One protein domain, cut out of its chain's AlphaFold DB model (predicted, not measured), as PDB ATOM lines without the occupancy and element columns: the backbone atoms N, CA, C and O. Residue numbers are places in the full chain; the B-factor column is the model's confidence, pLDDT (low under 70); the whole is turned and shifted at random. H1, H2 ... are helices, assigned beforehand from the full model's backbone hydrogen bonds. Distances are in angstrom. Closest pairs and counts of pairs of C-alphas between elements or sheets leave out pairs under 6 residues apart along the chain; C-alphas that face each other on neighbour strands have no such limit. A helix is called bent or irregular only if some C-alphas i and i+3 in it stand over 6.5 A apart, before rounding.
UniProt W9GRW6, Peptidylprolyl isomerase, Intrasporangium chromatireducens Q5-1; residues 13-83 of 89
ATOM      1  N   GLU A  13     270.921 -41.498  40.379       98.19
ATOM      2  CA  GLU A  13     271.080 -41.625  41.824       98.19
ATOM      3  C   GLU A  13     270.084 -40.738  42.590       98.19
ATOM      4  O   GLU A  13     269.615 -41.092  43.676       98.19
ATOM      5  N   VAL A  14     269.734 -39.575  42.031       97.06
ATOM      6  CA  VAL A  14     268.750 -38.656  42.619       97.06
ATOM      7  C   VAL A  14     267.335 -39.202  42.441       97.06
ATOM      8  O   VAL A  14     266.554 -39.187  43.397       97.06
ATOM      9  N   ASP A  15     267.006 -39.733  41.260       96.88
ATOM     10  CA  ASP A  15     265.701 -40.358  41.025       96.88
ATOM     11  C   ASP A  15     265.489 -41.596  41.911       96.88
ATOM     12  O   ASP A  15     264.401 -41.804  42.456       96.88
ATOM     13  N   GLU A  16     266.533 -42.388  42.150       98.06
ATOM     14  CA  GLU A  16     266.475 -43.513  43.081       98.06
ATOM     15  C   GLU A  16     266.225 -43.065  44.528       98.06
ATOM     16  O   GLU A  16     265.416 -43.668  45.238       98.06
ATOM     17  N   ARG A  17     266.877 -41.982  44.979       97.94
ATOM     18  CA  ARG A  17     266.620 -41.393  46.306       97.94
ATOM     19  C   ARG A  17     265.171 -40.925  46.433       97.94
ATOM     20  O   ARG A  17     264.533 -41.221  47.441       97.94
ATOM     21  N   LEU A  18     264.642 -40.260  45.405       97.06
ATOM     22  CA  LEU A  18     263.235 -39.852  45.352       97.06
ATOM     23  C   LEU A  18     262.292 -41.057  45.341       97.06
ATOM     24  O   LEU A  18     261.260 -41.016  46.005       97.06
ATOM     25  N   SER A  19     262.650 -42.136  44.638       97.56
ATOM     26  CA  SER A  19     261.890 -43.392  44.630       97.56
ATOM     27  C   SER A  19     261.776 -43.975  46.034       97.56
ATOM     28  O   SER A  19     260.671 -44.259  46.490       97.56
ATOM     29  N   ARG A  20     262.903 -44.095  46.747       98.25
ATOM     30  CA  ARG A  20     262.928 -44.621  48.119       98.25
ATOM     31  C   ARG A  20     262.111 -43.754  49.072       98.25
ATOM     32  O   ARG A  20     261.337 -44.295  49.857       98.25
ATOM     33  N   LEU A  21     262.248 -42.430  48.976       97.88
ATOM     34  CA  LEU A  21     261.480 -41.494  49.798       97.88
ATOM     35  C   LEU A  21     259.976 -41.620  49.533       97.88
ATOM     36  O   LEU A  21     259.204 -41.766  50.473       97.88
ATOM     37  N   ALA A  22     259.573 -41.634  48.261       98.00
ATOM     38  CA  ALA A  22     258.189 -41.813  47.833       98.00
ATOM     39  C   ALA A  22     257.571 -43.111  48.378       98.00
ATOM     40  O   ALA A  22     256.477 -43.092  48.946       98.00
ATOM     41  N   THR A  23     258.288 -44.233  48.260       98.19
ATOM     42  CA  THR A  23     257.840 -45.527  48.792       98.19
ATOM     43  C   THR A  23     257.716 -45.511  50.313       98.19
ATOM     44  O   THR A  23     256.727 -46.014  50.839       98.19
ATOM     45  N   ALA A  24     258.679 -44.920  51.025       98.31
ATOM     46  CA  ALA A  24     258.695 -44.908  52.487       98.31
ATOM     47  C   ALA A  24     257.563 -44.068  53.105       98.31
ATOM     48  O   ALA A  24     257.118 -44.358  54.212       98.31
ATOM     49  N   THR A  25     257.095 -43.033  52.407       97.69
ATOM     50  CA  THR A  25     256.105 -42.078  52.934       97.69
ATOM     51  C   THR A  25     254.721 -42.199  52.299       97.69
ATOM     52  O   THR A  25     253.791 -41.506  52.716       97.69
ATOM     53  N   GLY A  26     254.571 -43.040  51.271       97.88
ATOM     54  CA  GLY A  26     253.315 -43.205  50.535       97.88
ATOM     55  C   GLY A  26     252.925 -41.987  49.688       97.88
ATOM     56  O   GLY A  26     251.744 -41.789  49.403       97.88
ATOM     57  N   ARG A  27     253.889 -41.143  49.299       97.75
ATOM     58  CA  ARG A  27     253.671 -39.964  48.437       97.75
ATOM     59  C   ARG A  27     254.326 -40.155  47.071       97.75
ATOM     60  O   ARG A  27     255.211 -40.982  46.908       97.75
ATOM     61  N   SER A  28     253.901 -39.387  46.066       97.12
ATOM     62  CA  SER A  28     254.498 -39.457  44.726       97.12
ATOM     63  C   SER A  28     255.847 -38.730  44.662       97.12
ATOM     64  O   SER A  28     256.090 -37.778  45.401       97.12
ATOM     65  N   LYS A  29     256.714 -39.109  43.714       95.94
ATOM     66  CA  LYS A  29     257.952 -38.353  43.434       95.94
ATOM     67  C   LYS A  29     257.662 -36.893  43.078       95.94
ATOM     68  O   LYS A  29     258.363 -35.997  43.534       95.94
ATOM     69  N   SER A  30     256.603 -36.654  42.300       95.00
ATOM     70  CA  SER A  30     256.191 -35.309  41.885       95.00
ATOM     71  C   SER A  30     255.810 -34.420  43.065       95.00
ATOM     72  O   SER A  30     256.066 -33.223  43.010       95.00
ATOM     73  N   TYR A  31     255.246 -34.990  44.140       95.50
ATOM     74  CA  TYR A  31     255.001 -34.249  45.378       95.50
ATOM     75  C   TYR A  31     256.316 -33.696  45.938       95.50
ATOM     76  O   TYR A  31     256.431 -32.493  46.127       95.50
ATOM     77  N   TYR A  32     257.337 -34.541  46.094       95.88
ATOM     78  CA  TYR A  32     258.636 -34.120  46.628       95.88
ATOM     79  C   TYR A  32     259.403 -33.167  45.721       95.88
ATOM     80  O   TYR A  32     260.023 -32.232  46.214       95.88
ATOM     81  N   LEU A  33     259.344 -33.368  44.403       95.38
ATOM     82  CA  LEU A  33     259.940 -32.426  43.459       95.38
ATOM     83  C   LEU A  33     259.292 -31.047  43.568       95.38
ATOM     84  O   LEU A  33     260.001 -30.046  43.567       95.38
ATOM     85  N   ARG A  34     257.961 -30.989  43.702       94.62
ATOM     86  CA  ARG A  34     257.258 -29.724  43.914       94.62
ATOM     87  C   ARG A  34     257.672 -29.089  45.236       94.62
ATOM     88  O   ARG A  34     258.047 -27.927  45.215       94.62
ATOM     89  N   GLU A  35     257.663 -29.826  46.345       95.12
ATOM     90  CA  GLU A  35     258.084 -29.284  47.648       95.12
ATOM     91  C   GLU A  35     259.511 -28.718  47.586       95.12
ATOM     92  O   GLU A  35     259.723 -27.575  47.969       95.12
ATOM     93  N   LEU A  36     260.468 -29.464  47.018       94.62
ATOM     94  CA  LEU A  36     261.861 -29.020  46.883       94.62
ATOM     95  C   LEU A  36     261.996 -27.745  46.044       94.62
ATOM     96  O   LEU A  36     262.720 -26.834  46.428       94.62
ATOM     97  N   VAL A  37     261.307 -27.672  44.901       94.44
ATOM     98  CA  VAL A  37     261.358 -26.489  44.028       94.44
ATOM     99  C   VAL A  37     260.693 -25.292  44.695       94.44
ATOM    100  O   VAL A  37     261.229 -24.195  44.634       94.44
ATOM    101  N   THR A  38     259.540 -25.491  45.334       94.44
ATOM    102  CA  THR A  38     258.775 -24.385  45.928       94.44
ATOM    103  C   THR A  38     259.465 -23.847  47.179       94.44
ATOM    104  O   THR A  38     259.430 -22.649  47.409       94.44
ATOM    105  N   ALA A  39     260.121 -24.712  47.955       94.81
ATOM    106  CA  ALA A  39     260.890 -24.295  49.121       94.81
ATOM    107  C   ALA A  39     262.232 -23.642  48.750       94.81
ATOM    108  O   ALA A  39     262.705 -22.796  49.491       94.81
ATOM    109  N   GLY A  40     262.851 -24.034  47.629       95.06
ATOM    110  CA  GLY A  40     264.182 -23.548  47.245       95.06
ATOM    111  C   GLY A  40     264.202 -22.397  46.237       95.06
ATOM    112  O   GLY A  40     265.286 -21.932  45.894       95.06
ATOM    113  N   ILE A  41     263.054 -21.970  45.699       96.44
ATOM    114  CA  ILE A  41     263.040 -20.938  44.651       96.44
ATOM    115  C   ILE A  41     263.458 -19.569  45.192       96.44
ATOM    116  O   ILE A  41     264.274 -18.914  44.552       96.44
ATOM    117  N   ASP A  42     262.991 -19.194  46.384       94.75
ATOM    118  CA  ASP A  42     263.305 -17.899  46.999       94.75
ATOM    119  C   ASP A  42     264.811 -17.780  47.293       94.75
ATOM    120  O   ASP A  42     265.436 -16.771  46.965       94.75
ATOM    121  N   ASP A  43     265.427 -18.848  47.813       95.12
ATOM    122  CA  ASP A  43     266.870 -18.906  48.074       95.12
ATOM    123  C   ASP A  43     267.692 -18.787  46.783       95.12
ATOM    124  O   ASP A  43     268.721 -18.104  46.743       95.12
ATOM    125  N   LEU A  44     267.242 -19.440  45.704       96.50
ATOM    126  CA  LEU A  44     267.888 -19.332  44.396       96.50
ATOM    127  C   LEU A  44     267.764 -17.912  43.840       96.50
ATOM    128  O   LEU A  44     268.758 -17.352  43.378       96.50
ATOM    129  N   GLU A  45     266.574 -17.319  43.890       96.38
ATOM    130  CA  GLU A  45     266.347 -15.946  43.438       96.38
ATOM    131  C   GLU A  45     267.206 -14.950  44.224       96.38
ATOM    132  O   GLU A  45     267.843 -14.084  43.619       96.38
ATOM    133  N   TYR A  46     267.313 -15.121  45.544       94.94
ATOM    134  CA  TYR A  46     268.183 -14.311  46.391       94.94
ATOM    135  C   TYR A  46     269.660 -14.456  46.005       94.94
ATOM    136  O   TYR A  46     270.334 -13.456  45.748       94.94
ATOM    137  N   ALA A  47     270.163 -15.689  45.906       95.38
ATOM    138  CA  ALA A  47     271.566 -15.949  45.596       95.38
ATOM    139  C   ALA A  47     271.967 -15.386  44.223       95.38
ATOM    140  O   ALA A  47     272.965 -14.670  44.105       95.38
ATOM    141  N   TYR A  48     271.175 -15.660  43.181       94.94
ATOM    142  CA  TYR A  48     271.451 -15.138  41.842       94.94
ATOM    143  C   TYR A  48     271.239 -13.622  41.759       94.94
ATOM    144  O   TYR A  48     271.995 -12.943  41.059       94.94
ATOM    145  N   GLY A  49     270.272 -13.073  42.497       96.38
ATOM    146  CA  GLY A  49     270.071 -11.631  42.624       96.38
ATOM    147  C   GLY A  49     271.283 -10.930  43.239       96.38
ATOM    148  O   GLY A  49     271.752  -9.929  42.697       96.38
ATOM    149  N   LEU A  50     271.849 -11.486  44.314       96.06
ATOM    150  CA  LEU A  50     273.043 -10.953  44.972       96.06
ATOM    151  C   LEU A  50     274.262 -10.968  44.043       96.06
ATOM    152  O   LEU A  50     274.977  -9.969  43.951       96.06
ATOM    153  N   VAL A  51     274.476 -12.072  43.318       95.94
ATOM    154  CA  VAL A  51     275.555 -12.176  42.324       95.94
ATOM    155  C   VAL A  51     275.385 -11.113  41.240       95.94
ATOM    156  O   VAL A  51     276.309 -10.337  40.998       95.94
ATOM    157  N   ALA A  52     274.191 -11.005  40.654       95.31
ATOM    158  CA  ALA A  52     273.908 -10.015  39.620       95.31
ATOM    159  C   ALA A  52     274.084  -8.571  40.128       95.31
ATOM    160  O   ALA A  52     274.612  -7.715  39.417       95.31
ATOM    161  N   HIS A  53     273.681  -8.285  41.369       95.00
ATOM    162  CA  HIS A  53     273.892  -6.981  41.998       95.00
ATOM    163  C   HIS A  53     275.378  -6.664  42.173       95.00
ATOM    164  O   HIS A  53     275.820  -5.573  41.809       95.00
ATOM    165  N   ALA A  54     276.157  -7.617  42.688       94.62
ATOM    166  CA  ALA A  54     277.591  -7.446  42.875       94.62
ATOM    167  C   ALA A  54     278.319  -7.229  41.539       94.62
ATOM    168  O   ALA A  54     279.197  -6.371  41.449       94.62
ATOM    169  N   GLU A  55     277.947  -7.967  40.492       96.44
ATOM    170  CA  GLU A  55     278.489  -7.787  39.143       96.44
ATOM    171  C   GLU A  55     278.161  -6.403  38.575       96.44
ATOM    172  O   GLU A  55     279.057  -5.715  38.087       96.44
ATOM    173  N   ALA A  56     276.911  -5.950  38.705       96.25
ATOM    174  CA  ALA A  56     276.494  -4.639  38.220       96.25
ATOM    175  C   ALA A  56     277.227  -3.488  38.935       96.25
ATOM    176  O   ALA A  56     277.611  -2.510  38.292       96.25
ATOM    177  N   ILE A  57     277.478  -3.615  40.244       95.38
ATOM    178  CA  ILE A  57     278.300  -2.662  41.007       95.38
ATOM    179  C   ILE A  57     279.741  -2.648  40.481       95.38
ATOM    180  O   ILE A  57     280.265  -1.580  40.170       95.38
ATOM    181  N   ARG A  58     280.379  -3.819  40.322       93.69
ATOM    182  CA  ARG A  58     281.760  -3.913  39.800       93.69
ATOM    183  C   ARG A  58     281.885  -3.375  38.374       93.69
ATOM    184  O   ARG A  58     282.928  -2.834  38.023       93.69
ATOM    185  N   ALA A  59     280.831  -3.507  37.572       96.62
ATOM    186  CA  ALA A  59     280.756  -2.969  36.219       96.62
ATOM    187  C   ALA A  59     280.446  -1.457  36.167       96.62
ATOM    188  O   ALA A  59     280.382  -0.897  35.074       96.62
ATOM    189  N   GLY A  60     280.219  -0.794  37.308       94.94
ATOM    190  CA  GLY A  60     279.838   0.622  37.367       94.94
ATOM    191  C   GLY A  60     278.429   0.909  36.833       94.94
ATOM    192  O   GLY A  60     278.113   2.044  36.493       94.94
ATOM    193  N   GLN A  61     277.579  -0.114  36.735       95.69
ATOM    194  CA  GLN A  61     276.211  -0.028  36.207       95.69
ATOM    195  C   GLN A  61     275.168   0.269  37.294       95.69
ATOM    196  O   GLN A  61     273.967   0.308  37.025       95.69
ATOM    197  N   ARG A  62     275.615   0.448  38.537       92.56
ATOM    198  CA  ARG A  62     274.794   0.813  39.690       92.56
ATOM    199  C   ARG A  62     275.457   1.972  40.414       92.56
ATOM    200  O   ARG A  62     276.673   1.969  40.600       92.56
ATOM    201  N   GLU A  63     274.650   2.938  40.832       90.69
ATOM    202  CA  GLU A  63     275.110   4.004  41.716       90.69
ATOM    203  C   GLU A  63     275.511   3.408  43.068       90.69
ATOM    204  O   GLU A  63     274.839   2.526  43.605       90.69
ATOM    205  N   THR A  64     276.632   3.881  43.603       92.31
ATOM    206  CA  THR A  64     277.143   3.494  44.920       92.31
ATOM    207  C   THR A  64     277.388   4.753  45.738       92.31
ATOM    208  O   THR A  64     277.598   5.828  45.175       92.31
ATOM    209  N   ARG A  65     277.342   4.627  47.065       92.31
ATOM    210  CA  ARG A  65     277.684   5.708  47.994       92.31
ATOM    211  C   ARG A  65     278.954   5.337  48.767       92.31
ATOM    212  O   ARG A  65     279.166   4.146  49.014       92.31
ATOM    213  N   PRO A  66     279.797   6.313  49.138       93.06
ATOM    214  CA  PRO A  66     280.948   6.072  50.000       93.06
ATOM    215  C   PRO A  66     280.524   5.450  51.334       93.06
ATOM    216  O   PRO A  66     279.531   5.865  51.932       93.06
ATOM    217  N   LEU A  67     281.294   4.470  51.812       92.06
ATOM    218  CA  LEU A  67     281.002   3.777  53.068       92.06
ATOM    219  C   LEU A  67     281.013   4.745  54.262       92.06
ATOM    220  O   LEU A  67     280.151   4.669  55.129       92.06
ATOM    221  N   ASP A  68     281.955   5.682  54.260       93.38
ATOM    222  CA  ASP A  68     282.193   6.670  55.311       93.38
ATOM    223  C   ASP A  68     280.957   7.559  55.540       93.38
ATOM    224  O   ASP A  68     280.587   7.858  56.675       93.38
ATOM    225  N   GLU A  69     280.292   7.948  54.447       95.12
ATOM    226  CA  GLU A  69     279.072   8.759  54.470       95.12
ATOM    227  C   GLU A  69     277.913   7.978  55.097       95.12
ATOM    228  O   GLU A  69     277.235   8.481  55.991       95.12
ATOM    229  N   LEU A  70     277.729   6.722  54.675       93.19
ATOM    230  CA  LEU A  70     276.680   5.849  55.197       93.19
ATOM    231  C   LEU A  70     276.883   5.540  56.686       93.19
ATOM    232  O   LEU A  70     275.931   5.555  57.458       93.19
ATOM    233  N   MET A  71     278.123   5.293  57.106       94.50
ATOM    234  CA  MET A  71     278.452   5.028  58.506       94.50
ATOM    235  C   MET A  71     278.157   6.227  59.412       94.50
ATOM    236  O   MET A  71     277.611   6.051  60.499       94.50
ATOM    237  N   SER A  72     278.464   7.446  58.953       95.06
ATOM    238  CA  SER A  72     278.114   8.665  59.687       95.06
ATOM    239  C   SER A  72     276.602   8.882  59.762       95.06
ATOM    240  O   SER A  72     276.124   9.358  60.786       95.06
ATOM    241  N   GLU A  73     275.862   8.570  58.694       95.25
ATOM    242  CA  GLU A  73     274.396   8.681  58.642       95.25
ATOM    243  C   GLU A  73     273.717   7.691  59.601       95.25
ATOM    244  O   GLU A  73     272.738   8.033  60.259       95.25
ATOM    245  N   MET A  74     274.252   6.470  59.691       93.38
ATOM    246  CA  MET A  74     273.712   5.403  60.536       93.38
ATOM    247  C   MET A  74     274.230   5.434  61.981       93.38
ATOM    248  O   MET A  74     273.778   4.624  62.784       93.38
ATOM    249  N   GLU A  75     275.159   6.340  62.309       94.88
ATOM    250  CA  GLU A  75     275.849   6.416  63.609       94.88
ATOM    251  C   GLU A  75     276.551   5.096  64.002       94.88
ATOM    252  O   GLU A  75     276.580   4.720  65.170       94.88
ATOM    253  N   ILE A  76     277.131   4.392  63.019       93.00
ATOM    254  CA  ILE A  76     277.816   3.099  63.208       93.00
ATOM    255  C   ILE A  76     279.324   3.266  63.001       93.00
ATOM    256  O   ILE A  76     279.774   3.806  61.988       93.00
ATOM    257  N   SER A  77     280.128   2.757  63.936       91.19
ATOM    258  CA  SER A  77     281.591   2.731  63.816       91.19
ATOM    259  C   SER A  77     282.102   1.545  62.982       91.19
ATOM    260  O   SER A  77     281.414   0.546  62.774       91.19
ATOM    261  N   ARG A  78     283.349   1.631  62.486       88.19
ATOM    262  CA  ARG A  78     283.944   0.573  61.641       88.19
ATOM    263  C   ARG A  78     284.085  -0.738  62.407       88.19
ATOM    264  O   ARG A  78     283.837  -1.804  61.856       88.19
ATOM    265  N   GLU A  79     284.464  -0.620  63.673       87.38
ATOM    266  CA  GLU A  79     284.635  -1.739  64.593       87.38
ATOM    267  C   GLU A  79     283.302  -2.453  64.849       87.38
ATOM    268  O   GLU A  79     283.265  -3.678  64.832       87.38
ATOM    269  N   GLU A  80     282.197  -1.716  65.002       86.25
ATOM    270  CA  GLU A  80     280.853  -2.298  65.150       86.25
ATOM    271  C   GLU A  80     280.367  -2.981  63.866       86.25
ATOM    272  O   GLU A  80     279.791  -4.068  63.925       86.25
ATOM    273  N   LEU A  81     280.634  -2.380  62.701       84.31
ATOM    274  CA  LEU A  81     280.276  -2.965  61.408       84.31
ATOM    275  C   LEU A  81     281.012  -4.293  61.167       84.31
ATOM    276  O   LEU A  81     280.383  -5.290  60.818       84.31
ATOM    277  N   ASP A  82     282.329  -4.316  61.386       85.12
ATOM    278  CA  ASP A  82     283.169  -5.500  61.167       85.12
ATOM    279  C   ASP A  82     282.948  -6.592  62.241       85.12
ATOM    280  O   ASP A  82     283.270  -7.759  62.011       85.12
ATOM    281  N   ALA A  83     282.398  -6.243  63.412       82.25
ATOM    282  CA  ALA A  83     282.102  -7.184  64.498       82.25
ATOM    283  C   ALA A  83     280.802  -7.985  64.302       82.25
ATOM    284  O   ALA A  83     280.553  -8.934  65.052       82.25
TER     285      ALA A  83
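Overview. This is residues 13 to 83 of the 89 residues of the protein "Peptidylprolyl isomerase" of Intrasporangium chromatireducens Q5-1 (UniProt W9GRW6). A long, bent helix, H2, makes most of the length of an open, stretched-out model; H1 meets its first end at a corner, and past its other end a link, residues 59 to 66, leads to two short helices, H3 and H4. H3 and H4 have no contact with H2, and residues 34 to 52 of H2 stand free. The printed part has 71 residues with four named helices, in the order H1, H2, H3, H4, and no named strand; the class is all helix. The whole is extended, with a radius of gyration of the C-alphas of 21.8 A and spans of 59 by 29 by 18 A.

Arrangement. H2, residues 29 to 58, was assigned as one helix by its hydrogen bonds, but it is bent: C-alphas 39 and 42 are 7.2 A apart. Its arms, H2a with residues 29 to 39 and H2b with residues 42 to 58, stand at a steep tilt of 43 degrees. H1, residues 13 to 25, touches H2a with its residues 18 to 22 alone; the closest C-alphas, those of Ala 22 and Lys 29, are 5.6 A apart. The lines of H1 and H2a are about perpendicular, at 77 degrees. H2b touches no helix, and it is apart from H3, residues 67 to 74. H3 is close to but not clearly touching H4, residues 78 to 82; their closest C-alphas, those of Met 71 and Arg 78, are 7.7 A apart. H1 is apart from H2b, H3 and H4. In H1, H2a, H2b, H3 and H4, every O i to N i+4 pair is within hydrogen-bond range.

Along the chain. H2a begins at C-alpha 29, at (257.952, -38.353, 43.434), and measures 15.4 A from first to last C-alpha. H2b measures 24.2 A and ends at C-alpha 58, at (281.760, -3.913, 39.800). H1 begins at C-alpha 13, at (271.080, -41.625, 41.824), and measures 18.7 A. H3 measures 10.6 A. H4 measures 6.1 A and ends at C-alpha 82, at (283.169, -5.500, 61.167).

Size, cuts and confidence. The two C-alphas farthest apart in the domain, those of Thr 23 and Ser 72, are 58.9 A from each other. Residues 55 to 60, of which 55 to 58 belong to H2, also stand free. The printed part has no cut and no long link: H1 to H2 and H3 to H4 are tight, and H2 to H3 is short, with 8 residues. The mean pLDDT of the printed part is 94.6, that of H4 is 86, and no printed residue is under 70.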